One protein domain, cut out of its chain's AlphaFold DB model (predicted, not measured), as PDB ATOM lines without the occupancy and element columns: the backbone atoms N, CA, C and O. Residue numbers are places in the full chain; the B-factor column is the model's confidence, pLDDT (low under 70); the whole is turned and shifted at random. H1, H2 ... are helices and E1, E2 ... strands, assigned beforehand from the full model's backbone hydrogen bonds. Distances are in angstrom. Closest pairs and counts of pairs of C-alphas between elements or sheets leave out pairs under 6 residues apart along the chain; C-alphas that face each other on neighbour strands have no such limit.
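Overview. This is residues 197 to 301 of the 301 residues of the protein "Peptidase_M3 domain-containing protein" of Cryptotermes secundus (UniProt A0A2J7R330). The model is an elongated body with a head at one end and a two-helix stalk at the other. In the head, the short two-strand ribbon E1 and E2 has H3, H4 and H5 gathered on one side of it, with the small H2 at the far end; the stalk is the long helix H1, which leads into E1, with H6 folded back beside its first part. The printed part has 105 residues with six named helices and two named strands, in the order H1, E1, H2, H3, E2, H4, H5, H6; the sheet, order E1 - E2, is antiparallel and the class is mostly helix. The whole is loose, with a radius of gyration of the C-alphas of 16.2 A, and the C-alphas span 50 by 27 by 20 A along their three main axes.

Arrangement. H1, residues 197 to 213, touches H6, residues 291 to 299, with its residues 199 to 203 alone. The closest C-alphas of the two, those of Glu 199 and His 293, are 6.0 A apart, and the helices run opposite ways at a shallow tilt of 21 degrees. H1 is close to but not clearly touching H5, residues 266 to 277, where the closest C-alphas, those of Thr 211 and Tyr 276, are 7.7 A apart. A tight link of one residue joins H1 to E1, residues 215 to 218. E1 is the antiparallel neighbour of E2, residues 247 to 250, with 153 degrees between their directions; N 218 and O 247 are within hydrogen-bond range at 2.8 A, and N 216 and O 249 at 3.1 A. H2, residues 221 to 224, touches no helix. The closest C-alphas of H3, residues 229 to 235, and E2 are those of Met 235 and Lys 248, 4.8 A apart. H3 touches H4, residues 253 to 262, at a steep tilt of 56 degrees, with the C-alphas of Val 231 and Val 255 closest at 6.7 A. H4 and H5 form a helical hairpin: they touch and run opposite ways at a shallow tilt of 23 degrees, the closest C-alphas being those of Leu 260 and Arg 269, 5.6 A apart. H5 and E1 are near each other, with 6 pairs of C-alphas within 10 A. H5 and H6 are apart. Each O i to N i+4 pair is within hydrogen-bond range in H1, H3, H5 and H6, and 5 of 6 are in H4; H2 is too short for such a pair.

Along the chain. H1 begins with C-alpha 197 at (84.830, 108.891, 139.198) and is 24.4 A long from first to last C-alpha. E1 is 9.9 A long, H2 5.4 A, H3 9.9 A and E2 9.8 A. C-alpha 247, where E2 begins, is at (104.629, 119.878, 168.684). H4 is 14.3 A long, H5 16.1 A and H6 12.4 A; H6 ends with C-alpha 299 at (72.376, 106.753, 143.670).

Size, cuts and confidence. The two C-alphas farthest apart are those of Ser 222 and Leu 300, at 51.0 A, while those of Thr 197 and Arg 301, the first and last printed, are 11.3 A apart. Arg 301 is the chain's last residue. The printed part has no cut. The links from H3 to E2, 11 residues, and from H5 to H6, 13 residues, are long. The mean pLDDT of the printed part is 92.0, and no printed residue is under 70.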
ATOM      1  N   THR A 197      83.402 108.557 139.097       95.38
ATOM      2  CA  THR A 197      84.830 108.891 139.198       95.38
ATOM      3  C   THR A 197      85.037 110.332 139.668       95.38
ATOM      4  O   THR A 197      85.892 110.588 140.521       95.38
ATOM      5  N   GLN A 198      84.233 111.269 139.162       95.94
ATOM      6  CA  GLN A 198      84.252 112.669 139.587       95.94
ATOM      7  C   GLN A 198      83.859 112.813 141.062       95.94
ATOM      8  O   GLN A 198      84.602 113.427 141.827       95.94
ATOM      9  N   GLU A 199      82.761 112.188 141.486       97.06
ATOM     10  CA  GLU A 199      82.277 112.252 142.868       97.06
ATOM     11  C   GLU A 199      83.250 111.591 143.854       97.06
ATOM     12  O   GLU A 199      83.569 112.172 144.892       97.06
ATOM     13  N   LYS A 200      83.855 110.446 143.498       96.44
ATOM     14  CA  LYS A 200      84.948 109.839 144.287       96.44
ATOM     15  C   LYS A 200      86.137 110.787 144.456       96.44
ATOM     16  O   LYS A 200      86.729 110.845 145.534       96.44
ATOM     17  N   THR A 201      86.500 111.511 143.397       95.00
ATOM     18  CA  THR A 201      87.631 112.450 143.419       95.00
ATOM     19  C   THR A 201      87.334 113.646 144.319       95.00
ATOM     20  O   THR A 201      88.164 113.991 145.161       95.00
ATOM     21  N   LYS A 202      86.134 114.235 144.203       95.50
ATOM     22  CA  LYS A 202      85.667 115.319 145.085       95.50
ATOM     23  C   LYS A 202      85.638 114.874 146.545       95.50
ATOM     24  O   LYS A 202      86.234 115.543 147.386       95.50
ATOM     25  N   PHE A 203      85.040 113.713 146.819       96.12
ATOM     26  CA  PHE A 203      84.972 113.130 148.158       96.12
ATOM     27  C   PHE A 203      86.368 112.996 148.776       96.12
ATOM     28  O   PHE A 203      86.618 113.498 149.873       96.12
ATOM     29  N   LYS A 204      87.302 112.364 148.050       94.94
ATOM     30  CA  LYS A 204      88.681 112.158 148.515       94.94
ATOM     31  C   LYS A 204      89.399 113.485 148.769       94.94
ATOM     32  O   LYS A 204      89.989 113.650 149.832       94.94
ATOM     33  N   SER A 205      89.303 114.432 147.834       94.75
ATOM     34  CA  SER A 205      89.919 115.759 147.962       94.75
ATOM     35  C   SER A 205      89.420 116.500 149.207       94.75
ATOM     36  O   SER A 205      90.220 116.981 150.008       94.75
ATOM     37  N   LYS A 206      88.103 116.506 149.449       95.12
ATOM     38  CA  LYS A 206      87.506 117.129 150.640       95.12
ATOM     39  C   LYS A 206      87.993 116.497 151.947       95.12
ATOM     40  O   LYS A 206      88.334 117.227 152.877       95.12
ATOM     41  N   VAL A 207      88.103 115.164 152.014       94.69
ATOM     42  CA  VAL A 207      88.686 114.479 153.187       94.69
ATOM     43  C   VAL A 207      90.144 114.890 153.395       94.69
ATOM     44  O   VAL A 207      90.551 115.147 154.531       94.69
ATOM     45  N   GLU A 208      90.937 114.963 152.326       93.94
ATOM     46  CA  GLU A 208      92.345 115.363 152.405       93.94
ATOM     47  C   GLU A 208      92.505 116.802 152.908       93.94
ATOM     48  O   GLU A 208      93.335 117.047 153.785       93.94
ATOM     49  N   VAL A 209      91.692 117.740 152.411       94.06
ATOM     50  CA  VAL A 209      91.695 119.136 152.877       94.06
ATOM     51  C   VAL A 209      91.258 119.215 154.342       94.06
ATOM     52  O   VAL A 209      91.980 119.785 155.156       94.06
ATOM     53  N   ALA A 210      90.153 118.563 154.720       93.75
ATOM     54  CA  ALA A 210      89.684 118.543 156.108       93.75
ATOM     55  C   ALA A 210      90.736 117.967 157.073       93.75
ATOM     56  O   ALA A 210      90.916 118.466 158.182       93.75
ATOM     57  N   THR A 211      91.477 116.947 156.630       93.75
ATOM     58  CA  THR A 211      92.567 116.330 157.402       93.75
ATOM     59  C   THR A 211      93.756 117.282 157.585       93.75
ATOM     60  O   THR A 211      94.376 117.279 158.647       93.75
ATOM     61  N   LYS A 212      94.078 118.101 156.574       91.62
ATOM     62  CA  LYS A 212      95.191 119.072 156.610       91.62
ATOM     63  C   LYS A 212      94.863 120.354 157.383       91.62
ATOM     64  O   LYS A 212      95.777 120.970 157.936       91.62
ATOM     65  N   ASN A 213      93.590 120.752 157.408       92.81
ATOM     66  CA  ASN A 213      93.143 121.993 158.043       92.81
ATOM     67  C   ASN A 213      93.260 121.949 159.572       92.81
ATOM     68  O   ASN A 213      93.582 122.963 160.185       92.81
ATOM     69  N   PHE A 214      93.032 120.792 160.196       93.44
ATOM     70  CA  PHE A 214      93.153 120.670 161.647       93.44
ATOM     71  C   PHE A 214      94.618 120.636 162.087       93.44
ATOM     72  O   PHE A 214      95.404 119.789 161.651       93.44
ATOM     73  N   GLN A 215      94.964 121.549 162.992       92.62
ATOM     74  CA  GLN A 215      96.288 121.664 163.586       92.62
ATOM     75  C   GLN A 215      96.121 122.069 165.048       92.62
ATOM     76  O   GLN A 215      95.522 123.103 165.334       92.62
ATOM     77  N   HIS A 216      96.651 121.265 165.965       93.00
ATOM     78  CA  HIS A 216      96.680 121.604 167.386       93.00
ATOM     79  C   HIS A 216      98.133 121.691 167.846       93.00
ATOM     80  O   HIS A 216      98.903 120.753 167.641       93.00
ATOM     81  N   LYS A 217      98.519 122.843 168.397       93.88
ATOM     82  CA  LYS A 217      99.888 123.129 168.831       93.88
ATOM     83  C   LYS A 217     100.005 122.856 170.327       93.88
ATOM     84  O   LYS A 217      99.213 123.383 171.100       93.88
ATOM     85  N   ILE A 218     101.000 122.066 170.707       92.94
ATOM     86  CA  ILE A 218     101.362 121.775 172.092       92.94
ATOM     87  C   ILE A 218     102.711 122.440 172.355       92.94
ATOM     88  O   ILE A 218     103.671 122.229 171.610       92.94
ATOM     89  N   GLU A 219     102.764 123.271 173.389       91.25
ATOM     90  CA  GLU A 219     103.984 123.963 173.827       91.25
ATOM     91  C   GLU A 219     104.531 123.375 175.130       91.25
ATOM     92  O   GLU A 219     105.732 123.435 175.375       91.25
ATOM     93  N   ASP A 220     103.668 122.756 175.936       90.56
ATOM     94  CA  ASP A 220     104.059 122.149 177.199       90.56
ATOM     95  C   ASP A 220     104.708 120.774 176.985       90.56
ATOM     96  O   ASP A 220     104.072 119.817 176.532       90.56
ATOM     97  N   HIS A 221     105.988 120.674 177.351       89.12
ATOM     98  CA  HIS A 221     106.755 119.431 177.302       89.12
ATOM     99  C   HIS A 221     106.198 118.361 178.256       89.12
ATOM    100  O   HIS A 221     106.377 117.166 178.017       89.12
ATOM    101  N   SER A 222     105.510 118.751 179.336       89.62
ATOM    102  CA  SER A 222     104.976 117.804 180.323       89.62
ATOM    103  C   SER A 222     103.993 116.802 179.700       89.62
ATOM    104  O   SER A 222     103.967 115.633 180.083       89.62
ATOM    105  N   ILE A 223     103.257 117.242 178.676       88.75
ATOM    106  CA  ILE A 223     102.205 116.481 177.994       88.75
ATOM    107  C   ILE A 223     102.790 115.422 177.059       88.75
ATOM    108  O   ILE A 223     102.205 114.357 176.875       88.75
ATOM    109  N   VAL A 224     103.941 115.718 176.459       90.75
ATOM    110  CA  VAL A 224     104.575 114.883 175.430       90.75
ATOM    111  C   VAL A 224     105.747 114.057 175.954       90.75
ATOM    112  O   VAL A 224     106.330 113.283 175.201       90.75
ATOM    113  N   ARG A 225     106.086 114.191 177.242       87.88
ATOM    114  CA  ARG A 225     107.235 113.531 177.881       87.88
ATOM    115  C   ARG A 225     107.275 112.019 177.647       87.88
ATOM    116  O   ARG A 225     108.349 111.468 177.445       87.88
ATOM    117  N   ASP A 226     106.112 111.374 177.673       87.94
ATOM    118  CA  ASP A 226     105.995 109.914 177.624       87.94
ATOM    119  C   ASP A 226     105.725 109.398 176.192       87.94
ATOM    120  O   ASP A 226     105.411 108.226 175.983       87.94
ATOM    121  N   PHE A 227     105.827 110.269 175.179       92.25
ATOM    122  CA  PHE A 227     105.607 109.892 173.786       92.25
ATOM    123  C   PHE A 227     106.858 109.219 173.214       92.25
ATOM    124  O   PHE A 227     107.975 109.676 173.466       92.25
ATOM    125  N   PRO A 228     106.702 108.195 172.358       92.31
ATOM    126  CA  PRO A 228     107.820 107.660 171.599       92.31
ATOM    127  C   PRO A 228     108.460 108.741 170.723       92.31
ATOM    128  O   PRO A 228     107.763 109.515 170.061       92.31
ATOM    129  N   GLU A 229     109.790 108.747 170.654       90.69
ATOM    130  CA  GLU A 229     110.551 109.751 169.905       90.69
ATOM    131  C   GLU A 229     110.153 109.801 168.419       90.69
ATOM    132  O   GLU A 229     110.048 110.878 167.833       90.69
ATOM    133  N   ASP A 230     109.836 108.649 167.819       89.44
ATOM    134  CA  ASP A 230     109.359 108.565 166.435       89.44
ATOM    135  C   ASP A 230     108.065 109.363 166.213       89.44
ATOM    136  O   ASP A 230     107.900 110.009 165.177       89.44
ATOM    137  N   VAL A 231     107.159 109.370 167.196       90.31
ATOM    138  CA  VAL A 231     105.909 110.142 167.141       90.31
ATOM    139  C   VAL A 231     106.218 111.631 167.266       90.31
ATOM    140  O   VAL A 231     105.687 112.433 166.495       90.31
ATOM    141  N   LEU A 232     107.130 112.005 168.167       91.31
ATOM    142  CA  LEU A 232     107.568 113.391 168.337       91.31
ATOM    143  C   LEU A 232     108.219 113.947 167.065       91.31
ATOM    144  O   LEU A 232     107.866 115.051 166.644       91.31
ATOM    145  N   ARG A 233     109.071 113.162 166.385       90.69
ATOM    146  CA  ARG A 233     109.676 113.536 165.090       90.69
ATOM    147  C   ARG A 233     108.633 113.845 164.017       90.69
ATOM    148  O   ARG A 233     108.886 114.681 163.154       90.69
ATOM    149  N   MET A 234     107.467 113.195 164.060       88.56
ATOM    150  CA  MET A 234     106.362 113.453 163.126       88.56
ATOM    151  C   MET A 234     105.530 114.692 163.482       88.56
ATOM    152  O   MET A 234     104.766 115.170 162.641       88.56
ATOM    153  N   MET A 235     105.636 115.182 164.718       90.56
ATOM    154  CA  MET A 235     104.861 116.316 165.225       90.56
ATOM    155  C   MET A 235     105.646 117.632 165.183       90.56
ATOM    156  O   MET A 235     105.030 118.693 165.103       90.56
ATOM    157  N   VAL A 236     106.979 117.603 165.226       92.00
ATOM    158  CA  VAL A 236     107.815 118.814 165.137       92.00
ATOM    159  C   VAL A 236     108.045 119.268 163.693       92.00
ATOM    160  O   VAL A 236     108.034 118.476 162.754       92.00
ATOM    161  N   SER A 237     108.320 120.562 163.510       80.81
ATOM    162  CA  SER A 237     108.728 121.114 162.207       80.81
ATOM    163  C   SER A 237     110.162 120.733 161.819       80.81
ATOM    164  O   SER A 237     110.498 120.728 160.635       80.81
ATOM    165  N   HIS A 238     111.030 120.463 162.799       78.88
ATOM    166  CA  HIS A 238     112.444 120.135 162.600       78.88
ATOM    167  C   HIS A 238     112.742 118.770 163.223       78.88
ATOM    168  O   HIS A 238     112.970 118.654 164.424       78.88
ATOM    169  N   SER A 239     112.739 117.726 162.394       77.50
ATOM    170  CA  SER A 239     112.856 116.326 162.831       77.50
ATOM    171  C   SER A 239     114.160 115.992 163.565       77.50
ATOM    172  O   SER A 239     114.201 114.996 164.279       77.50
ATOM    173  N   SER A 240     115.205 116.815 163.425       78.69
ATOM    174  CA  SER A 240     116.494 116.645 164.110       78.69
ATOM    175  C   SER A 240     116.437 116.921 165.617       78.69
ATOM    176  O   SER A 240     117.360 116.547 166.333       78.69
ATOM    177  N   GLN A 241     115.389 117.593 166.106       81.88
ATOM    178  CA  GLN A 241     115.226 117.949 167.520       81.88
ATOM    179  C   GLN A 241     113.795 117.626 167.996       81.88
ATOM    180  O   GLN A 241     113.014 118.534 168.274       81.88
ATOM    181  N   PRO A 242     113.425 116.336 168.113       82.56
ATOM    182  CA  PRO A 242     112.057 115.916 168.441       82.56
ATOM    183  C   PRO A 242     111.570 116.380 169.817       82.56
ATOM    184  O   PRO A 242     110.370 116.544 170.017       82.56
ATOM    185  N   ASN A 243     112.488 116.627 170.751       81.94
ATOM    186  CA  ASN A 243     112.168 117.075 172.110       81.94
ATOM    187  C   ASN A 243     112.067 118.604 172.226       81.94
ATOM    188  O   ASN A 243     111.747 119.120 173.295       81.94
ATOM    189  N   GLN A 244     112.350 119.339 171.147       82.88
ATOM    190  CA  GLN A 244     112.209 120.789 171.115       82.88
ATOM    191  C   GLN A 244     110.889 121.127 170.430       82.88
ATOM    192  O   GLN A 244     110.739 121.012 169.213       82.88
ATOM    193  N   GLY A 245     109.910 121.501 171.253       82.56
ATOM    194  CA  GLY A 245     108.625 121.990 170.782       82.56
ATOM    195  C   GLY A 245     108.769 123.255 169.921       82.56
ATOM    196  O   GLY A 245     109.837 123.864 169.835       82.56
ATOM    197  N   PRO A 246     107.679 123.698 169.289       89.56
ATOM    198  CA  PRO A 246     106.315 123.227 169.509       89.56
ATOM    199  C   PRO A 246     105.959 121.957 168.726       89.56
ATOM    200  O   PRO A 246     106.342 121.801 167.564       89.56
ATOM    201  N   TRP A 247     105.148 121.085 169.334       93.50
ATOM    202  CA  TRP A 247     104.629 119.878 168.684       93.50
ATOM    203  C   TRP A 247     103.266 120.142 168.054       93.50
ATOM    204  O   TRP A 247     102.351 120.664 168.688       93.50
ATOM    205  N   LYS A 248     103.109 119.761 166.791       93.69
ATOM    206  CA  LYS A 248     101.892 119.948 166.008       93.69
ATOM    207  C   LYS A 248     101.172 118.618 165.813       93.69
ATOM    208  O   LYS A 248     101.612 117.752 165.058       93.69
ATOM    209  N   VAL A 249     100.012 118.484 166.442       93.19
ATOM    210  CA  VAL A 249      99.095 117.364 166.216       93.19
ATOM    211  C   VAL A 249      98.317 117.610 164.925       93.19
ATOM    212  O   VAL A 249      97.735 118.678 164.724       93.19
ATOM    213  N   THR A 250      98.283 116.602 164.056       94.19
ATOM    214  CA  THR A 250      97.499 116.600 162.812       94.19
ATOM    215  C   THR A 250      96.591 115.375 162.762       94.19
ATOM    216  O   THR A 250      96.788 114.412 163.501       94.19
ATOM    217  N   LEU A 251      95.604 115.379 161.861       94.56
ATOM    218  CA  LEU A 251      94.686 114.245 161.676       94.56
ATOM    219  C   LEU A 251      95.238 113.149 160.750       94.56
ATOM    220  O   LEU A 251      94.495 112.249 160.348       94.56
ATOM    221  N   ASN A 252      96.522 113.209 160.384       92.00
ATOM    222  CA  ASN A 252      97.161 112.114 159.661       92.00
ATOM    223  C   ASN A 252      97.085 110.847 160.523       92.00
ATOM    224  O   ASN A 252      97.456 110.885 161.692       92.00
ATOM    225  N   THR A 253      96.617 109.734 159.955       87.81
ATOM    226  CA  THR A 253      96.354 108.479 160.675       87.81
ATOM    227  C   THR A 253      97.521 108.033 161.559       87.81
ATOM    228  O   THR A 253      97.288 107.588 162.680       87.81
ATOM    229  N   HIS A 254      98.764 108.205 161.098       87.94
ATOM    230  CA  HIS A 254      99.954 107.828 161.863       87.94
ATOM    231  C   HIS A 254     100.163 108.686 163.123       87.94
ATOM    232  O   HIS A 254     100.540 108.154 164.160       87.94
ATOM    233  N   VAL A 255      99.864 109.988 163.052       91.88
ATOM    234  CA  VAL A 255      99.961 110.912 164.196       91.88
ATOM    235  C   VAL A 255      98.742 110.761 165.100       91.88
ATOM    236  O   VAL A 255      98.891 110.592 166.301       91.88
ATOM    237  N   TYR A 256      97.538 110.755 164.527       94.50
ATOM    238  CA  TYR A 256      96.275 110.652 165.255       94.50
ATOM    239  C   TYR A 256      96.205 109.407 166.145       94.50
ATOM    240  O   TYR A 256      95.913 109.515 167.335       94.50
ATOM    241  N   SER A 257      96.488 108.229 165.574       93.69
ATOM    242  CA  SER A 257      96.391 106.960 166.303       93.69
ATOM    243  C   SER A 257      97.339 106.944 167.498       93.69
ATOM    244  O   SER A 257      96.953 106.534 168.586       93.69
ATOM    245  N   LYS A 258      98.573 107.416 167.293       94.00
ATOM    246  CA  LYS A 258      99.609 107.452 168.324       94.00
ATOM    247  C   LYS A 258      99.340 108.533 169.363       94.00
ATOM    248  O   LYS A 258      99.525 108.297 170.548       94.00
ATOM    249  N   PHE A 259      98.812 109.679 168.950       94.38
ATOM    250  CA  PHE A 259      98.420 110.735 169.874       94.38
ATOM    251  C   PHE A 259      97.350 110.257 170.863       94.38
ATOM    252  O   PHE A 259      97.475 110.495 172.058       94.38
ATOM    253  N   LEU A 260      96.321 109.545 170.391       94.69
ATOM    254  CA  LEU A 260      95.298 108.993 171.283       94.69
ATOM    255  C   LEU A 260      95.826 107.895 172.214       94.69
ATOM    256  O   LEU A 260      95.283 107.732 173.303       94.69
ATOM    257  N   GLU A 261      96.852 107.160 171.785       94.44
ATOM    258  CA  GLU A 261      97.493 106.090 172.555       94.44
ATOM    259  C   GLU A 261      98.359 106.638 173.704       94.44
ATOM    260  O   GLU A 261      98.251 106.141 174.821       94.44
ATOM    261  N   TYR A 262      99.175 107.671 173.451       93.69
ATOM    262  CA  TYR A 262     100.184 108.156 174.410       93.69
ATOM    263  C   TYR A 262      99.824 109.456 175.140       93.69
ATOM    264  O   TYR A 262     100.407 109.734 176.184       93.69
ATOM    265  N   CYS A 263      98.893 110.274 174.632       94.12
ATOM    266  CA  CYS A 263      98.555 111.546 175.279       94.12
ATOM    267  C   CYS A 263      97.934 111.306 176.663       94.12
ATOM    268  O   CYS A 263      96.879 110.671 176.718       94.12
ATOM    269  N   PRO A 264      98.504 111.831 177.766       93.88
ATOM    270  CA  PRO A 264      97.951 111.644 179.109       93.88
ATOM    271  C   PRO A 264      96.710 112.518 179.356       93.88
ATOM    272  O   PRO A 264      95.793 112.107 180.072       93.88
ATOM    273  N   ASP A 265      96.616 113.675 178.697       94.44
ATOM    274  CA  ASP A 265      95.524 114.638 178.852       94.44
ATOM    275  C   ASP A 265      94.243 114.185 178.122       94.44
ATOM    276  O   ASP A 265      94.199 114.008 176.901       94.44
ATOM    277  N   ARG A 266      93.165 113.998 178.892       95.06
ATOM    278  CA  ARG A 266      91.861 113.554 178.381       95.06
ATOM    279  C   ARG A 266      91.205 114.578 177.461       95.06
ATOM    280  O   ARG A 266      90.580 114.170 176.479       95.06
ATOM    281  N   ASP A 267      91.318 115.860 177.766       95.19
ATOM    282  CA  ASP A 267      90.640 116.918 177.023       95.19
ATOM    283  C   ASP A 267      91.328 117.144 175.675       95.19
ATOM    284  O   ASP A 267      90.658 117.303 174.650       95.19
ATOM    285  N   MET A 268      92.657 117.005 175.630       94.75
ATOM    286  CA  MET A 268      93.399 116.977 174.367       94.75
ATOM    287  C   MET A 268      93.035 115.768 173.504       94.75
ATOM    288  O   MET A 268      92.763 115.925 172.308       94.75
ATOM    289  N   ARG A 269      92.968 114.562 174.094       95.69
ATOM    290  CA  ARG A 269      92.490 113.365 173.376       95.69
ATOM    291  C   ARG A 269      91.078 113.571 172.835       95.69
ATOM    292  O   ARG A 269      90.820 113.254 171.674       95.69
ATOM    293  N   TRP A 270      90.178 114.129 173.644       96.31
ATOM    294  CA  TRP A 270      88.802 114.413 173.242       96.31
ATOM    295  C   TRP A 270      88.742 115.398 172.072       96.31
ATOM    296  O   TRP A 270      88.057 115.118 171.088       96.31
ATOM    297  N   ASN A 271      89.495 116.500 172.127       95.12
ATOM    298  CA  ASN A 271      89.547 117.493 171.054       95.12
ATOM    299  C   ASN A 271      90.004 116.870 169.722       95.12
ATOM    300  O   ASN A 271      89.353 117.027 168.685       95.12
ATOM    301  N   VAL A 272      91.091 116.094 169.756       95.56
ATOM    302  CA  VAL A 272      91.649 115.436 168.565       95.56
ATOM    303  C   VAL A 272      90.711 114.349 168.025       95.56
ATOM    304  O   VAL A 272      90.491 114.270 166.814       95.56
ATOM    305  N   TRP A 273      90.098 113.545 168.899       96.06
ATOM    306  CA  TRP A 273      89.096 112.543 168.519       96.06
ATOM    307  C   TRP A 273      87.847 113.168 167.881       96.06
ATOM    308  O   TRP A 273      87.372 112.687 166.845       96.06
ATOM    309  N   GLN A 274      87.337 114.265 168.452       95.56
ATOM    310  CA  GLN A 274      86.200 114.999 167.891       95.56
ATOM    311  C   GLN A 274      86.528 115.530 166.496       95.56
ATOM    312  O   GLN A 274      85.742 115.337 165.565       95.56
ATOM    313  N   ALA A 275      87.697 116.150 166.326       94.81
ATOM    314  CA  ALA A 275      88.137 116.660 165.033       94.81
ATOM    315  C   ALA A 275      88.263 115.546 163.981       94.81
ATOM    316  O   ALA A 275      87.805 115.702 162.848       94.81
ATOM    317  N   TYR A 276      88.816 114.391 164.360       95.00
ATOM    318  CA  TYR A 276      88.959 113.241 163.464       95.00
ATOM    319  C   TYR A 276      87.614 112.645 163.037       95.00
ATOM    320  O   TYR A 276      87.425 112.320 161.862       95.00
ATOM    321  N   THR A 277      86.675 112.513 163.975       93.81
ATOM    322  CA  THR A 277      85.353 111.909 163.733       93.81
ATOM    323  C   THR A 277      84.448 112.828 162.912       93.81
ATOM    324  O   THR A 277      83.651 112.357 162.103       93.81
ATOM    325  N   ARG A 278      84.590 114.149 163.071       93.44
ATOM    326  CA  ARG A 278      83.786 115.156 162.359       93.44
ATOM    327  C   ARG A 278      84.392 115.606 161.031       93.44
ATOM    328  O   ARG A 278      83.798 116.454 160.360       93.44
ATOM    329  N   ARG A 279      85.555 115.088 160.631       93.31
ATOM    330  CA  ARG A 279      86.216 115.533 159.398       93.31
ATOM    331  C   ARG A 279      85.334 115.276 158.176       93.31
ATOM    332  O   ARG A 279      84.707 114.225 158.065       93.31
ATOM    333  N   ALA A 280      85.307 116.242 157.261       93.75
ATOM    334  CA  ALA A 280      84.452 116.225 156.072       93.75
ATOM    335  C   ALA A 280      82.951 115.985 156.363       93.75
ATOM    336  O   ALA A 280      82.198 115.522 155.506       93.75
ATOM    337  N   SER A 281      82.499 116.291 157.582       93.38
ATOM    338  CA  SER A 281      81.085 116.275 157.955       93.38
ATOM    339  C   SER A 281      80.528 117.695 158.011       93.38
ATOM    340  O   SER A 281      81.275 118.661 158.173       93.38
ATOM    341  N   LYS A 282      79.198 117.811 157.988       88.75
ATOM    342  CA  LYS A 282      78.480 119.082 158.178       88.75
ATOM    343  C   LYS A 282      78.774 119.791 159.511       88.75
ATOM    344  O   LYS A 282      78.461 120.965 159.646       88.75
ATOM    345  N   TYR A 283      79.329 119.082 160.499       86.50
ATOM    346  CA  TYR A 283      79.629 119.616 161.833       86.50
ATOM    347  C   TYR A 283      81.020 120.257 161.945       86.50
ATOM    348  O   TYR A 283      81.379 120.726 163.023       86.50
ATOM    349  N   ALA A 284      81.819 120.208 160.876       85.19
ATOM    350  CA  ALA A 284      83.116 120.868 160.793       85.19
ATOM    351  C   ALA A 284      83.009 122.082 159.854       85.19
ATOM    352  O   ALA A 284      82.389 123.075 160.212       85.19
ATOM    353  N   ASP A 285      83.575 121.994 158.652       87.56
ATOM    354  CA  ASP A 285      83.459 123.021 157.616       87.56
ATOM    355  C   ASP A 285      82.348 122.627 156.624       87.56
ATOM    356  O   ASP A 285      82.493 121.600 155.947       87.56
ATOM    357  N   PRO A 286      81.264 123.418 156.497       88.25
ATOM    358  CA  PRO A 286      80.200 123.166 155.527       88.25
ATOM    359  C   PRO A 286      80.696 123.037 154.079       88.25
ATOM    360  O   PRO A 286      80.113 122.286 153.303       88.25
ATOM    361  N   ASN A 287      81.798 123.702 153.709       90.44
ATOM    362  CA  ASN A 287      82.357 123.622 152.353       90.44
ATOM    363  C   ASN A 287      83.039 122.274 152.067       90.44
ATOM    364  O   ASN A 287      83.159 121.859 150.911       90.44
ATOM    365  N   LEU A 288      83.484 121.572 153.115       92.75
ATOM    366  CA  LEU A 288      84.175 120.280 153.032       92.75
ATOM    367  C   LEU A 288      83.252 119.094 153.336       92.75
ATOM    368  O   LEU A 288      83.717 117.965 153.474       92.75
ATOM    369  N   GLU A 289      81.953 119.345 153.435       94.69
ATOM    370  CA  GLU A 289      80.924 118.341 153.666       94.69
ATOM    371  C   GLU A 289      80.896 117.283 152.544       94.69
ATOM    372  O   GLU A 289      81.028 117.608 151.360       94.69
ATOM    373  N   ASN A 290      80.762 116.008 152.929       95.62
ATOM    374  CA  ASN A 290      80.835 114.854 152.023       95.62
ATOM    375  C   ASN A 290      79.607 113.929 152.027       95.62
ATOM    376  O   ASN A 290      79.589 112.965 151.261       95.62
ATOM    377  N   SER A 291      78.597 114.168 152.866       93.50
ATOM    378  CA  SER A 291      77.362 113.370 152.862       93.50
ATOM    379  C   SER A 291      76.581 113.522 151.553       93.50
ATOM    380  O   SER A 291      76.138 112.514 151.016       93.50
ATOM    381  N   THR A 292      76.531 114.717 150.958       93.69
ATOM    382  CA  THR A 292      75.933 114.937 149.624       93.69
ATOM    383  C   THR A 292      76.619 114.103 148.536       93.69
ATOM    384  O   THR A 292      75.966 113.350 147.819       93.69
ATOM    385  N   HIS A 293      77.952 114.155 148.470       95.12
ATOM    386  CA  HIS A 293      78.751 113.340 147.548       95.12
ATOM    387  C   HIS A 293      78.574 111.833 147.781       95.12
ATOM    388  O   HIS A 293      78.639 111.042 146.841       95.12
ATOM    389  N   LEU A 294      78.363 111.414 149.033       95.38
ATOM    390  CA  LEU A 294      78.113 110.014 149.367       95.38
ATOM    391  C   LEU A 294      76.742 109.544 148.871       95.38
ATOM    392  O   LEU A 294      76.660 108.439 148.333       95.38
ATOM    393  N   GLU A 295      75.692 110.351 149.032       96.06
ATOM    394  CA  GLU A 295      74.359 110.013 148.520       96.06
ATOM    395  C   GLU A 295      74.342 109.967 146.988       96.06
ATOM    396  O   GLU A 295      73.818 109.012 146.418       96.06
ATOM    397  N   GLU A 296      75.025 110.898 146.315       96.38
ATOM    398  CA  GLU A 296      75.182 110.858 144.855       96.38
ATOM    399  C   GLU A 296      75.893 109.568 144.409       96.38
ATOM    400  O   GLU A 296      75.464 108.874 143.486       96.38
ATOM    401  N   LEU A 297      76.956 109.167 145.116       96.44
ATOM    402  CA  LEU A 297      77.659 107.911 144.846       96.44
ATOM    403  C   LEU A 297      76.804 106.664 145.090       96.44
ATOM    404  O   LEU A 297      77.059 105.651 144.439       96.44
ATOM    405  N   ARG A 298      75.863 106.699 146.039       96.31
ATOM    406  CA  ARG A 298      74.913 105.602 146.282       96.31
ATOM    407  C   ARG A 298      73.868 105.532 145.184       96.31
ATOM    408  O   ARG A 298      73.577 104.441 144.729       96.31
ATOM    409  N   TYR A 299      73.353 106.678 144.750       96.88
ATOM    410  CA  TYR A 299      72.376 106.753 143.670       96.88
ATOM    411  C   TYR A 299      72.941 106.261 142.328       96.88
ATOM    412  O   TYR A 299      72.243 105.609 141.558       96.88
ATOM    413  N   LEU A 300      74.215 106.556 142.048       95.38
ATOM    414  CA  LEU A 300      74.871 106.168 140.797       95.38
ATOM    415  C   LEU A 300      75.299 104.688 140.729       95.38
ATOM    416  O   LEU A 300      75.637 104.228 139.637       95.38
ATOM    417  N   ARG A 301      75.373 103.973 141.859       92.25
ATOM    418  CA  ARG A 301      75.838 102.574 141.936       92.25
ATOM    419  C   ARG A 301      74.683 101.590 141.939       92.25
ATOM    420  O   ARG A 301      74.855 100.545 141.278       92.25
TER     421      ARG A 301